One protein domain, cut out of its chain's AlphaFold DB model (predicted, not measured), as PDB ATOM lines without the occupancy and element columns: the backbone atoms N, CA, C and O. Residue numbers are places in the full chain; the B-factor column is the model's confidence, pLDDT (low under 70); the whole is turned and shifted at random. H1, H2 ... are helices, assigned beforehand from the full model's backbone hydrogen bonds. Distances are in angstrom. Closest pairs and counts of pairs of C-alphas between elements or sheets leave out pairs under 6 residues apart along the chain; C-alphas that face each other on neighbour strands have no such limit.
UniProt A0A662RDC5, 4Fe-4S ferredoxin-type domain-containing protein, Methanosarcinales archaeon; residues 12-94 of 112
ATOM      1  N   PHE A  12     -12.484  48.723 -26.318       91.56
ATOM      2  CA  PHE A  12     -12.788  47.375 -25.822       91.56
ATOM      3  C   PHE A  12     -13.040  47.299 -24.311       91.56
ATOM      4  O   PHE A  12     -13.346  46.230 -23.795       91.56
ATOM      5  N   GLU A  13     -12.917  48.414 -23.593       90.50
ATOM      6  CA  GLU A  13     -13.334  48.529 -22.192       90.50
ATOM      7  C   GLU A  13     -14.662  49.282 -22.046       90.50
ATOM      8  O   GLU A  13     -15.229  49.325 -20.956       90.50
ATOM      9  N   GLN A  14     -15.176  49.875 -23.128       90.81
ATOM     10  CA  GLN A  14     -16.465  50.564 -23.133       90.81
ATOM     11  C   GLN A  14     -17.612  49.587 -23.433       90.81
ATOM     12  O   GLN A  14     -17.383  48.582 -24.108       90.81
ATOM     13  N   PRO A  15     -18.863  49.900 -23.037       90.19
ATOM     14  CA  PRO A  15     -20.008  49.004 -23.234       90.19
ATOM     15  C   PRO A  15     -20.181  48.500 -24.675       90.19
ATOM     16  O   PRO A  15     -20.469  47.331 -24.899       90.19
ATOM     17  N   LEU A  16     -19.933  49.358 -25.670       87.38
ATOM     18  CA  LEU A  16     -20.045  48.982 -27.084       87.38
ATOM     19  C   LEU A  16     -18.944  48.023 -27.559       87.38
ATOM     20  O   LEU A  16     -19.183  47.242 -28.476       87.38
ATOM     21  N   GLY A  17     -17.746  48.098 -26.980       89.88
ATOM     22  CA  GLY A  17     -16.619  47.231 -27.336       89.88
ATOM     23  C   GLY A  17     -16.476  46.004 -26.437       89.88
ATOM     24  O   GLY A  17     -15.659  45.133 -26.734       89.88
ATOM     25  N   LYS A  18     -17.265  45.923 -25.360       90.50
ATOM     26  CA  LYS A  18     -17.276  44.821 -24.397       90.50
ATOM     27  C   LYS A  18     -18.711  44.325 -24.164       90.50
ATOM     28  O   LYS A  18     -19.240  44.506 -23.071       90.50
ATOM     29  N   PRO A  19     -19.358  43.729 -25.182       90.44
ATOM     30  CA  PRO A  19     -20.714  43.216 -25.031       90.44
ATOM     31  C   PRO A  19     -20.756  42.112 -23.967       90.44
ATOM     32  O   PRO A  19     -19.998  41.138 -24.040       90.44
ATOM     33  N   GLU A  20     -21.657  42.243 -22.994       89.75
ATOM     34  CA  GLU A  20     -21.794  41.311 -21.871       89.75
ATOM     35  C   GLU A  20     -23.239  40.804 -21.737       89.75
ATOM     36  O   GLU A  20     -24.210  41.482 -22.069       89.75
ATOM     37  N   GLY A  21     -23.397  39.570 -21.251       90.62
ATOM     38  CA  GLY A  21     -24.708  38.986 -20.951       90.62
ATOM     39  C   GLY A  21     -25.698  39.048 -22.121       90.62
ATOM     40  O   GLY A  21     -25.518  38.384 -23.143       90.62
ATOM     41  N   VAL A  22     -26.769  39.831 -21.945       92.81
ATOM     42  CA  VAL A  22     -27.865  39.968 -22.920       92.81
ATOM     43  C   VAL A  22     -27.442  40.663 -24.213       92.81
ATOM     44  O   VAL A  22     -28.063  40.424 -25.247       92.81
ATOM     45  N   ASP A  23     -26.367  41.453 -24.200       92.25
ATOM     46  CA  ASP A  23     -25.880  42.149 -25.396       92.25
ATOM     47  C   ASP A  23     -25.478  41.157 -26.487       92.25
ATOM     48  O   ASP A  23     -25.807  41.338 -27.658       92.25
ATOM     49  N   LEU A  24     -24.842  40.050 -26.097       91.69
ATOM     50  CA  LEU A  24     -24.462  38.984 -27.024       91.69
ATOM     51  C   LEU A  24     -25.695  38.333 -27.663       91.69
ATOM     52  O   LEU A  24     -25.691  38.076 -28.866       91.69
ATOM     53  N   LEU A  25     -26.763  38.111 -26.888       93.25
ATOM     54  CA  LEU A  25     -28.025  37.568 -27.402       93.25
ATOM     55  C   LEU A  25     -28.710  38.549 -28.354       93.25
ATOM     56  O   LEU A  25     -29.208  38.129 -29.394       93.25
ATOM     57  N   ASN A  26     -28.680  39.846 -28.045       93.31
ATOM     58  CA  ASN A  26     -29.201  40.888 -28.929       93.31
ATOM     59  C   ASN A  26     -28.427  40.924 -30.255       93.31
ATOM     60  O   ASN A  26     -29.037  40.957 -31.325       93.31
ATOM     61  N   ILE A  27     -27.091  40.843 -30.212       91.94
ATOM     62  CA  ILE A  27     -26.257  40.797 -31.421       91.94
ATOM     63  C   ILE A  27     -26.559  39.538 -32.243       91.94
ATOM     64  O   ILE A  27     -26.678  39.630 -33.465       91.94
ATOM     65  N   VAL A  28     -26.723  38.376 -31.602       94.19
ATOM     66  CA  VAL A  28     -27.130  37.134 -32.283       94.19
ATOM     67  C   VAL A  28     -28.532  37.262 -32.875       94.19
ATOM     68  O   VAL A  28     -28.734  36.851 -34.011       94.19
ATOM     69  N   GLY A  29     -29.480  37.882 -32.169       95.69
ATOM     70  CA  GLY A  29     -30.827  38.139 -32.683       95.69
ATOM     71  C   GLY A  29     -30.827  38.991 -33.956       95.69
ATOM     72  O   GLY A  29     -31.651  38.772 -34.839       95.69
ATOM     73  N   LEU A  30     -29.867  39.913 -34.084       93.06
ATOM     74  CA  LEU A  30     -29.699  40.765 -35.265       93.06
ATOM     75  C   LEU A  30     -28.883  40.104 -36.390       93.06
ATOM     76  O   LEU A  30     -29.197  40.291 -37.563       93.06
ATOM     77  N   ARG A  31     -27.813  39.370 -36.057       92.19
ATOM     78  CA  ARG A  31     -26.838  38.818 -37.024       92.19
ATOM     79  C   ARG A  31     -27.036  37.329 -37.334       92.19
ATOM     80  O   ARG A  31     -26.332  36.783 -38.180       92.19
ATOM     81  N   GLY A  32     -27.931  36.646 -36.628       95.12
ATOM     82  CA  GLY A  32     -28.161  35.197 -36.689       95.12
ATOM     83  C   GLY A  32     -27.099  34.359 -35.966       95.12
ATOM     84  O   GLY A  32     -27.423  33.347 -35.351       95.12
ATOM     85  N   SER A  33     -25.832  34.772 -36.000       92.06
ATOM     86  CA  SER A  33     -24.741  34.128 -35.260       92.06
ATOM     87  C   SER A  33     -23.634  35.125 -34.911       92.06
ATOM     88  O   SER A  33     -23.527  36.195 -35.513       92.06
ATOM     89  N   ILE A  34     -22.800  34.774 -33.929       91.56
ATOM     90  CA  ILE A  34     -21.629  35.563 -33.538       91.56
ATOM     91  C   ILE A  34     -20.460  34.640 -33.176       91.56
ATOM     92  O   ILE A  34     -20.651  33.553 -32.634       91.56
ATOM     93  N   LYS A  35     -19.234  35.088 -33.456       89.88
ATOM     94  CA  LYS A  35     -18.012  34.477 -32.923       89.88
ATOM     95  C   LYS A  35     -17.786  34.971 -31.492       89.88
ATOM     96  O   LYS A  35     -17.949  36.159 -31.239       89.88
ATOM     97  N   VAL A  36     -17.364  34.088 -30.586       88.50
ATOM     98  CA  VAL A  36     -16.994  34.448 -29.207       88.50
ATOM     99  C   VAL A  36     -15.524  34.076 -28.958       88.50
ATOM    100  O   VAL A  36     -15.158  32.925 -29.206       88.50
ATOM    101  N   PRO A  37     -14.663  35.008 -28.495       86.44
ATOM    102  CA  PRO A  37     -14.945  36.427 -28.251       86.44
ATOM    103  C   PRO A  37     -15.277  37.184 -29.548       86.44
ATOM    104  O   PRO A  37     -14.704  36.898 -30.607       86.44
ATOM    105  N   SER A  38     -16.226  38.122 -29.462       85.88
ATOM    106  CA  SER A  38     -16.627  38.954 -30.599       85.88
ATOM    107  C   SER A  38     -15.504  39.909 -30.986       85.88
ATOM    108  O   SER A  38     -14.614  40.200 -30.192       85.88
ATOM    109  N   ASP A  39     -15.503  40.343 -32.248       88.88
ATOM    110  CA  ASP A  39     -14.618  41.407 -32.743       88.88
ATOM    111  C   ASP A  39     -13.113  41.145 -32.547       88.88
ATOM    112  O   ASP A  39     -12.288  42.055 -32.603       88.88
ATOM    113  N   SER A  40     -12.723  39.870 -32.416       89.44
ATOM    114  CA  SER A  40     -11.330  39.465 -32.207       89.44
ATOM    115  C   SER A  40     -10.384  40.008 -33.284       89.44
ATOM    116  O   SER A  40      -9.233  40.308 -32.998       89.44
ATOM    117  N   LEU A  41     -10.853  40.099 -34.535       90.56
ATOM    118  CA  LEU A  41     -10.067  40.651 -35.640       90.56
ATOM    119  C   LEU A  41      -9.899  42.165 -35.499       90.56
ATOM    120  O   LEU A  41      -8.787  42.666 -35.641       90.56
ATOM    121  N   LEU A  42     -10.987  42.871 -35.180       92.81
ATOM    122  CA  LEU A  42     -10.959  44.313 -34.957       92.81
ATOM    123  C   LEU A  42      -9.966  44.658 -33.845       92.81
ATOM    124  O   LEU A  42      -9.142  45.542 -34.032       92.81
ATOM    125  N   PHE A  43      -9.963  43.893 -32.749       90.94
ATOM    126  CA  PHE A  43      -9.004  44.067 -31.657       90.94
ATOM    127  C   PHE A  43      -7.544  44.011 -32.129       90.94
ATOM    128  O   PHE A  43      -6.751  44.892 -31.797       90.94
ATOM    129  N   GLN A  44      -7.186  43.010 -32.941       90.00
ATOM    130  CA  GLN A  44      -5.814  42.878 -33.447       90.00
ATOM    131  C   GLN A  44      -5.447  44.005 -34.422       90.00
ATOM    132  O   GLN A  44      -4.333  44.523 -34.360       90.00
ATOM    133  N   LEU A  45      -6.380  44.424 -35.284       92.56
ATOM    134  CA  LEU A  45      -6.165  45.536 -36.215       92.56
ATOM    135  C   LEU A  45      -5.995  46.872 -35.482       92.56
ATOM    136  O   LEU A  45      -5.072  47.621 -35.794       92.56
ATOM    137  N   THR A  46      -6.826  47.150 -34.474       91.88
ATOM    138  CA  THR A  46      -6.703  48.351 -33.636       91.88
ATOM    139  C   THR A  46      -5.361  48.387 -32.915       91.88
ATOM    140  O   THR A  46      -4.694  49.419 -32.910       91.88
ATOM    141  N   ARG A  47      -4.922  47.257 -32.349       90.00
ATOM    142  CA  ARG A  47      -3.613  47.177 -31.691       90.00
ATOM    143  C   ARG A  47      -2.464  47.416 -32.673       90.00
ATOM    144  O   ARG A  47      -1.588  48.221 -32.384       90.00
ATOM    145  N   MET A  48      -2.499  46.779 -33.845       91.12
ATOM    146  CA  MET A  48      -1.501  47.006 -34.897       91.12
ATOM    147  C   MET A  48      -1.428  48.483 -35.302       91.12
ATOM    148  O   MET A  48      -0.337  49.019 -35.484       91.12
ATOM    149  N   TYR A  49      -2.581  49.144 -35.412       90.62
ATOM    150  CA  TYR A  49      -2.667  50.563 -35.737       90.62
ATOM    151  C   TYR A  49      -2.092  51.469 -34.633       90.62
ATOM    152  O   TYR A  49      -1.402  52.437 -34.934       90.62
ATOM    153  N   HIS A  50      -2.311  51.168 -33.351       89.19
ATOM    154  CA  HIS A  50      -1.686  51.941 -32.268       89.19
ATOM    155  C   HIS A  50      -0.168  51.708 -32.174       89.19
ATOM    156  O   HIS A  50       0.594  52.636 -31.881       89.19
ATOM    157  N   ASP A  51       0.285  50.487 -32.453       90.94
ATOM    158  CA  ASP A  51       1.699  50.129 -32.366       90.94
ATOM    159  C   ASP A  51       2.513  50.642 -33.568       90.94
ATOM    160  O   ASP A  51       3.713  50.874 -33.422       90.94
ATOM    161  N   CYS A  52       1.914  50.893 -34.740       90.81
ATOM    162  CA  CYS A  52       2.690  51.240 -35.940       90.81
ATOM    163  C   CYS A  52       3.499  52.548 -35.806       90.81
ATOM    164  O   CYS A  52       4.630  52.613 -36.291       90.81
ATOM    165  N   PHE A  53       3.000  53.546 -35.068       89.56
ATOM    166  CA  PHE A  53       3.733  54.792 -34.795       89.56
ATOM    167  C   PHE A  53       4.622  54.726 -33.545       89.56
ATOM    168  O   PHE A  53       5.478  55.584 -33.341       89.56
ATOM    169  N   THR A  54       4.469  53.726 -32.680       90.38
ATOM    170  CA  THR A  54       5.165  53.687 -31.378       90.38
ATOM    171  C   THR A  54       6.155  52.530 -31.245       90.38
ATOM    172  O   THR A  54       6.986  52.527 -30.334       90.38
ATOM    173  N   CYS A  55       6.132  51.562 -32.163       92.31
ATOM    174  CA  CYS A  55       7.014  50.403 -32.134       92.31
ATOM    175  C   CYS A  55       8.497  50.810 -32.192       92.31
ATOM    176  O   CYS A  55       8.942  51.513 -33.093       92.31
ATOM    177  N   VAL A  56       9.276  50.318 -31.225       91.88
ATOM    178  CA  VAL A  56      10.740  50.494 -31.151       91.88
ATOM    179  C   VAL A  56      11.492  49.170 -31.318       91.88
ATOM    180  O   VAL A  56      12.643  49.056 -30.913       91.88
ATOM    181  N   HIS A  57      10.824  48.148 -31.861       92.00
ATOM    182  CA  HIS A  57      11.405  46.834 -32.161       92.00
ATOM    183  C   HIS A  57      12.027  46.113 -30.947       92.00
ATOM    184  O   HIS A  57      12.979  45.356 -31.092       92.00
ATOM    185  N   CYS A  58      11.479  46.304 -29.741       92.88
ATOM    186  CA  CYS A  58      12.032  45.708 -28.516       92.88
ATOM    187  C   CYS A  58      11.688  44.223 -28.291       92.88
ATOM    188  O   CYS A  58      12.275  43.601 -27.417       92.88
ATOM    189  N   GLY A  59      10.711  43.661 -29.010       91.31
ATOM    190  CA  GLY A  59      10.323  42.245 -28.893       91.31
ATOM    191  C   GLY A  59       9.423  41.875 -27.707       91.31
ATOM    192  O   GLY A  59       8.729  40.865 -27.785       91.31
ATOM    193  N   ALA A  60       9.303  42.727 -26.685       91.38
ATOM    194  CA  ALA A  60       8.559  42.418 -25.454       91.38
ATOM    195  C   ALA A  60       7.093  41.980 -25.670       91.38
ATOM    196  O   ALA A  60       6.548  41.201 -24.893       91.38
ATOM    197  N   CYS A  61       6.435  42.464 -26.730       91.06
ATOM    198  CA  CYS A  61       5.069  42.054 -27.056       91.06
ATOM    199  C   CYS A  61       4.965  40.589 -27.510       91.06
ATOM    200  O   CYS A  61       3.966  39.945 -27.190       91.06
ATOM    201  N   ALA A  62       5.963  40.077 -28.238       91.62
ATOM    202  CA  ALA A  62       6.010  38.686 -28.676       91.62
ATOM    203  C   ALA A  62       6.298  37.762 -27.487       91.62
ATOM    204  O   ALA A  62       5.576  36.786 -27.304       91.62
ATOM    205  N   ASP A  63       7.252  38.141 -26.629       91.88
ATOM    206  CA  ASP A  63       7.609  37.383 -25.421       91.88
ATOM    207  C   ASP A  63       6.429  37.252 -24.446       91.88
ATOM    208  O   ASP A  63       6.232  36.215 -23.819       91.88
ATOM    209  N   ALA A  64       5.604  38.296 -24.338       90.81
ATOM    210  CA  ALA A  64       4.422  38.295 -23.482       90.81
ATOM    211  C   ALA A  64       3.208  37.567 -24.092       90.81
ATOM    212  O   ALA A  64       2.168  37.465 -23.436       90.81
ATOM    213  N   CYS A  65       3.267  37.111 -25.350       90.00
ATOM    214  CA  CYS A  65       2.098  36.574 -26.041       90.00
ATOM    215  C   CYS A  65       1.821  35.111 -25.638       90.00
ATOM    216  O   CYS A  65       2.554  34.215 -26.051       90.00
ATOM    217  N   PRO A  66       0.691  34.800 -24.970       91.75
ATOM    218  CA  PRO A  66       0.367  33.427 -24.560       91.75
ATOM    219  C   PRO A  66      -0.035  32.512 -25.729       91.75
ATOM    220  O   PRO A  66      -0.349  31.342 -25.530       91.75
ATOM    221  N   LYS A  67      -0.130  33.067 -26.940       91.38
ATOM    222  CA  LYS A  67      -0.479  32.355 -28.174       91.38
ATOM    223  C   LYS A  67       0.692  32.263 -29.147       91.38
ATOM    224  O   LYS A  67       0.470  31.834 -30.273       91.38
ATOM    225  N   GLU A  68       1.885  32.695 -28.727       92.06
ATOM    226  CA  GLU A  68       3.128  32.576 -29.504       92.06
ATOM    227  C   GLU A  68       3.013  33.182 -30.915       92.06
ATOM    228  O   GLU A  68       3.611  32.718 -31.883       92.06
ATOM    229  N   ILE A  69       2.208  34.241 -31.046       90.50
ATOM    230  CA  ILE A  69       2.063  34.961 -32.309       90.50
ATOM    231  C   ILE A  69       3.389  35.684 -32.580       90.50
ATOM    232  O   ILE A  69       3.872  36.393 -31.692       90.50
ATOM    233  N   PRO A  70       3.963  35.587 -33.796       90.56
ATOM    234  CA  PRO A  70       5.236  36.221 -34.130       90.56
ATOM    235  C   PRO A  70       5.068  37.735 -34.352       90.56
ATOM    236  O   PRO A  70       5.214  38.247 -35.463       90.56
ATOM    237  N   LEU A  71       4.733  38.475 -33.291       92.06
ATOM    238  CA  LEU A  71       4.443  39.915 -33.343       92.06
ATOM    239  C   LEU A  71       5.652  40.748 -33.794       92.06
ATOM    240  O   LEU A  71       5.480  41.801 -34.406       92.06
ATOM    241  N   THR A  72       6.866  40.244 -33.572       92.56
ATOM    242  CA  THR A  72       8.124  40.810 -34.082       92.56
ATOM    243  C   THR A  72       8.235  40.792 -35.608       92.56
ATOM    244  O   THR A  72       9.025  41.553 -36.154       92.56
ATOM    245  N   ASN A  73       7.416  40.012 -36.319       92.06
ATOM    246  CA  ASN A  73       7.347  40.075 -37.782       92.06
ATOM    247  C   ASN A  73       6.324  41.110 -38.269       92.06
ATOM    248  O   ASN A  73       6.439  41.611 -39.382       92.06
ATOM    249  N   ILE A  74       5.316  41.423 -37.451       92.06
ATOM    250  CA  ILE A  74       4.157  42.227 -37.857       92.06
ATOM    251  C   ILE A  74       4.369  43.700 -37.501       92.06
ATOM    252  O   ILE A  74       4.341  44.556 -38.385       92.06
ATOM    253  N   PHE A  75       4.593  44.012 -36.218       92.56
ATOM    254  CA  PHE A  75       4.651  45.402 -35.750       92.56
ATOM    255  C   PHE A  75       5.893  46.152 -36.244       92.56
ATOM    256  O   PHE A  75       5.739  47.268 -36.742       92.56
ATOM    257  N   PRO A  76       7.098  45.552 -36.212       92.06
ATOM    258  CA  PRO A  76       8.262  46.084 -36.908       92.06
ATOM    259  C   PRO A  76       8.007  46.436 -38.369       92.06
ATOM    260  O   PRO A  76       8.316  47.545 -38.791       92.06
ATOM    261  N   TRP A  77       7.409  45.514 -39.126       93.81
ATOM    262  CA  TRP A  77       7.193  45.687 -40.558       93.81
ATOM    263  C   TRP A  77       6.268  46.867 -40.868       93.81
ATOM    264  O   TRP A  77       6.626  47.729 -41.669       93.81
ATOM    265  N   ILE A  78       5.109  46.951 -40.205       92.81
ATOM    266  CA  ILE A  78       4.187  48.074 -40.424       92.81
ATOM    267  C   ILE A  78       4.773  49.392 -39.911       92.81
ATOM    268  O   ILE A  78       4.561  50.433 -40.527       92.81
ATOM    269  N   SER A  79       5.544  49.354 -38.818       92.62
ATOM    270  CA  SER A  79       6.203  50.544 -38.291       92.62
ATOM    271  C   SER A  79       7.206  51.110 -39.286       92.62
ATOM    272  O   SER A  79       7.150  52.302 -39.557       92.62
ATOM    273  N   GLU A  80       8.043  50.280 -39.917       93.12
ATOM    274  CA  GLU A  80       8.951  50.757 -40.973       93.12
ATOM    275  C   GLU A  80       8.192  51.418 -42.134       93.12
ATOM    276  O   GLU A  80       8.583  52.492 -42.585       93.12
ATOM    277  N   LYS A  81       7.047  50.864 -42.553       93.06
ATOM    278  CA  LYS A  81       6.210  51.490 -43.595       93.06
ATOM    279  C   LYS A  81       5.657  52.849 -43.207       93.06
ATOM    280  O   LYS A  81       5.566  53.738 -44.049       93.06
ATOM    281  N   VAL A  82       5.313  53.022 -41.942       91.12
ATOM    282  CA  VAL A  82       4.840  54.300 -41.414       91.12
ATOM    283  C   VAL A  82       5.985  55.306 -41.269       91.12
ATOM    284  O   VAL A  82       5.803  56.476 -41.599       91.12
ATOM    285  N   LYS A  83       7.173  54.861 -40.846       90.00
ATOM    286  CA  LYS A  83       8.376  55.707 -40.780       90.00
ATOM    287  C   LYS A  83       8.762  56.242 -42.162       90.00
ATOM    288  O   LYS A  83       9.015  57.432 -42.292       90.00
ATOM    289  N   GLU A  84       8.750  55.382 -43.183       90.19
ATOM    290  CA  GLU A  84       8.986  55.761 -44.587       90.19
ATOM    291  C   GLU A  84       7.929  56.753 -45.099       90.19
ATOM    292  O   GLU A  84       8.245  57.647 -45.875       90.19
ATOM    293  N   LEU A  85       6.671  56.592 -44.679       90.62
ATOM    294  CA  LEU A  85       5.551  57.420 -45.131       90.62
ATOM    295  C   LEU A  85       5.579  58.842 -44.556       90.62
ATOM    296  O   LEU A  85       5.257  59.771 -45.287       90.62
ATOM    297  N   PHE A  86       5.932  58.998 -43.279       90.19
ATOM    298  CA  PHE A  86       5.846  60.276 -42.553       90.19
ATOM    299  C   PHE A  86       7.211  60.869 -42.171       90.19
ATOM    300  O   PHE A  86       7.266  61.804 -41.379       90.19
ATOM    301  N   GLU A  87       8.318  60.281 -42.642       88.81
ATOM    302  CA  GLU A  87       9.694  60.629 -42.227       88.81
ATOM    303  C   GLU A  87       9.877  60.686 -40.695       88.81
ATOM    304  O   GLU A  87      10.696  61.421 -40.132       88.81
ATOM    305  N   TYR A  88       9.093  59.872 -39.997       89.25
ATOM    306  CA  TYR A  88       8.992  59.856 -38.549       89.25
ATOM    307  C   TYR A  88       9.787  58.678 -37.983       89.25
ATOM    308  O   TYR A  88       9.852  57.613 -38.592       89.25
ATOM    309  N   LYS A  89      10.385  58.823 -36.794       90.12
ATOM    310  CA  LYS A  89      11.118  57.733 -36.129       90.12
ATOM    311  C   LYS A  89      10.606  57.527 -34.713       90.12
ATOM    312  O   LYS A  89      10.898  58.304 -33.810       90.12
ATOM    313  N   SER A  90       9.923  56.406 -34.507       89.81
ATOM    314  CA  SER A  90       9.373  56.018 -33.211       89.81
ATOM    315  C   SER A  90      10.417  56.054 -32.093       89.81
ATOM    316  O   SER A  90      11.465  55.411 -32.171       89.81
ATOM    317  N   GLY A  91      10.098  56.781 -31.021       85.69
ATOM    318  CA  GLY A  91      10.912  56.833 -29.810       85.69
ATOM    319  C   GLY A  91      12.212  57.629 -29.911       85.69
ATOM    320  O   GLY A  91      13.059  57.426 -29.043       85.69
ATOM    321  N   ARG A  92      12.377  58.497 -30.922       88.12
ATOM    322  CA  ARG A  92      13.516  59.432 -30.984       88.12
ATOM    323  C   ARG A  92      13.433  60.537 -29.927       88.12
ATOM    324  O   ARG A  92      14.459  60.900 -29.365       88.12
ATOM    325  N   ASP A  93      12.223  61.009 -29.655       88.44
ATOM    326  CA  ASP A  93      11.895  62.036 -28.673       88.44
ATOM    327  C   ASP A  93      10.550  61.666 -28.022       88.44
ATOM    328  O   ASP A  93       9.700  61.037 -28.657       88.44
ATOM    329  N   VAL A  94      10.392  61.963 -26.735       82.56
ATOM    330  CA  VAL A  94       9.149  61.729 -25.980       82.56
ATOM    331  C   VAL A  94       8.176  62.899 -26.094       82.56
ATOM    332  O   VAL A  94       6.977  62.682 -25.946       82.56
TER     333      VAL A  94
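What this domain is: This is residues 12 to 94 of the 112 residues of the protein "4Fe-4S ferredoxin-type domain-containing protein" of Methanosarcinales archaeon (UniProt A0A662RDC5). A loose, elongated chain of helices: H2 runs roughly along the length and its last residues pack on H4, which crosses that end, with short H3 at the start of H4. H1 lies alone at the opposite end, touching no helix. The 83 printed residues hold H1, H2, H3, H4 in that order and no named strand; the class is all helix. The radius of gyration of the C-alphas is 16.8 A, the spans 48 by 27 by 21 A.

How they stand to each other: H4, residues 71 to 86, touches H2, residues 40 to 52, through 48 to 52 alone: the closest C-alphas, Cys 52 and Ser 79, are 4.3 A apart, at a steep tilt of 52 degrees, the same way. H3, residues 60 to 63, touches H4 at residues 71 to 72 alone; the closest C-alphas, Ala 62 and Leu 71, are 5.1 A apart. H1, residues 22 to 31, is apart from H2, H3 and H4. Every O i to N i+4 pair is within hydrogen-bond range in H1 and H2, 10 of 12 in H4; H3 is too short for one.

Where its parts are: H4 is 22.4 A long, H2 18.7 A, H1 14.2 A, H3 5.1 A. C-alpha 22 is at (-27.865, 39.968, -22.920), C-alpha 86 at (5.846, 60.276, -42.553).

The domain as a whole: The C-alphas farthest apart, Gly 29 and Arg 92, are 49.2 A apart. The printed part has no cut, its three links between helices are short, and no printed residue is under 70 in pLDDT.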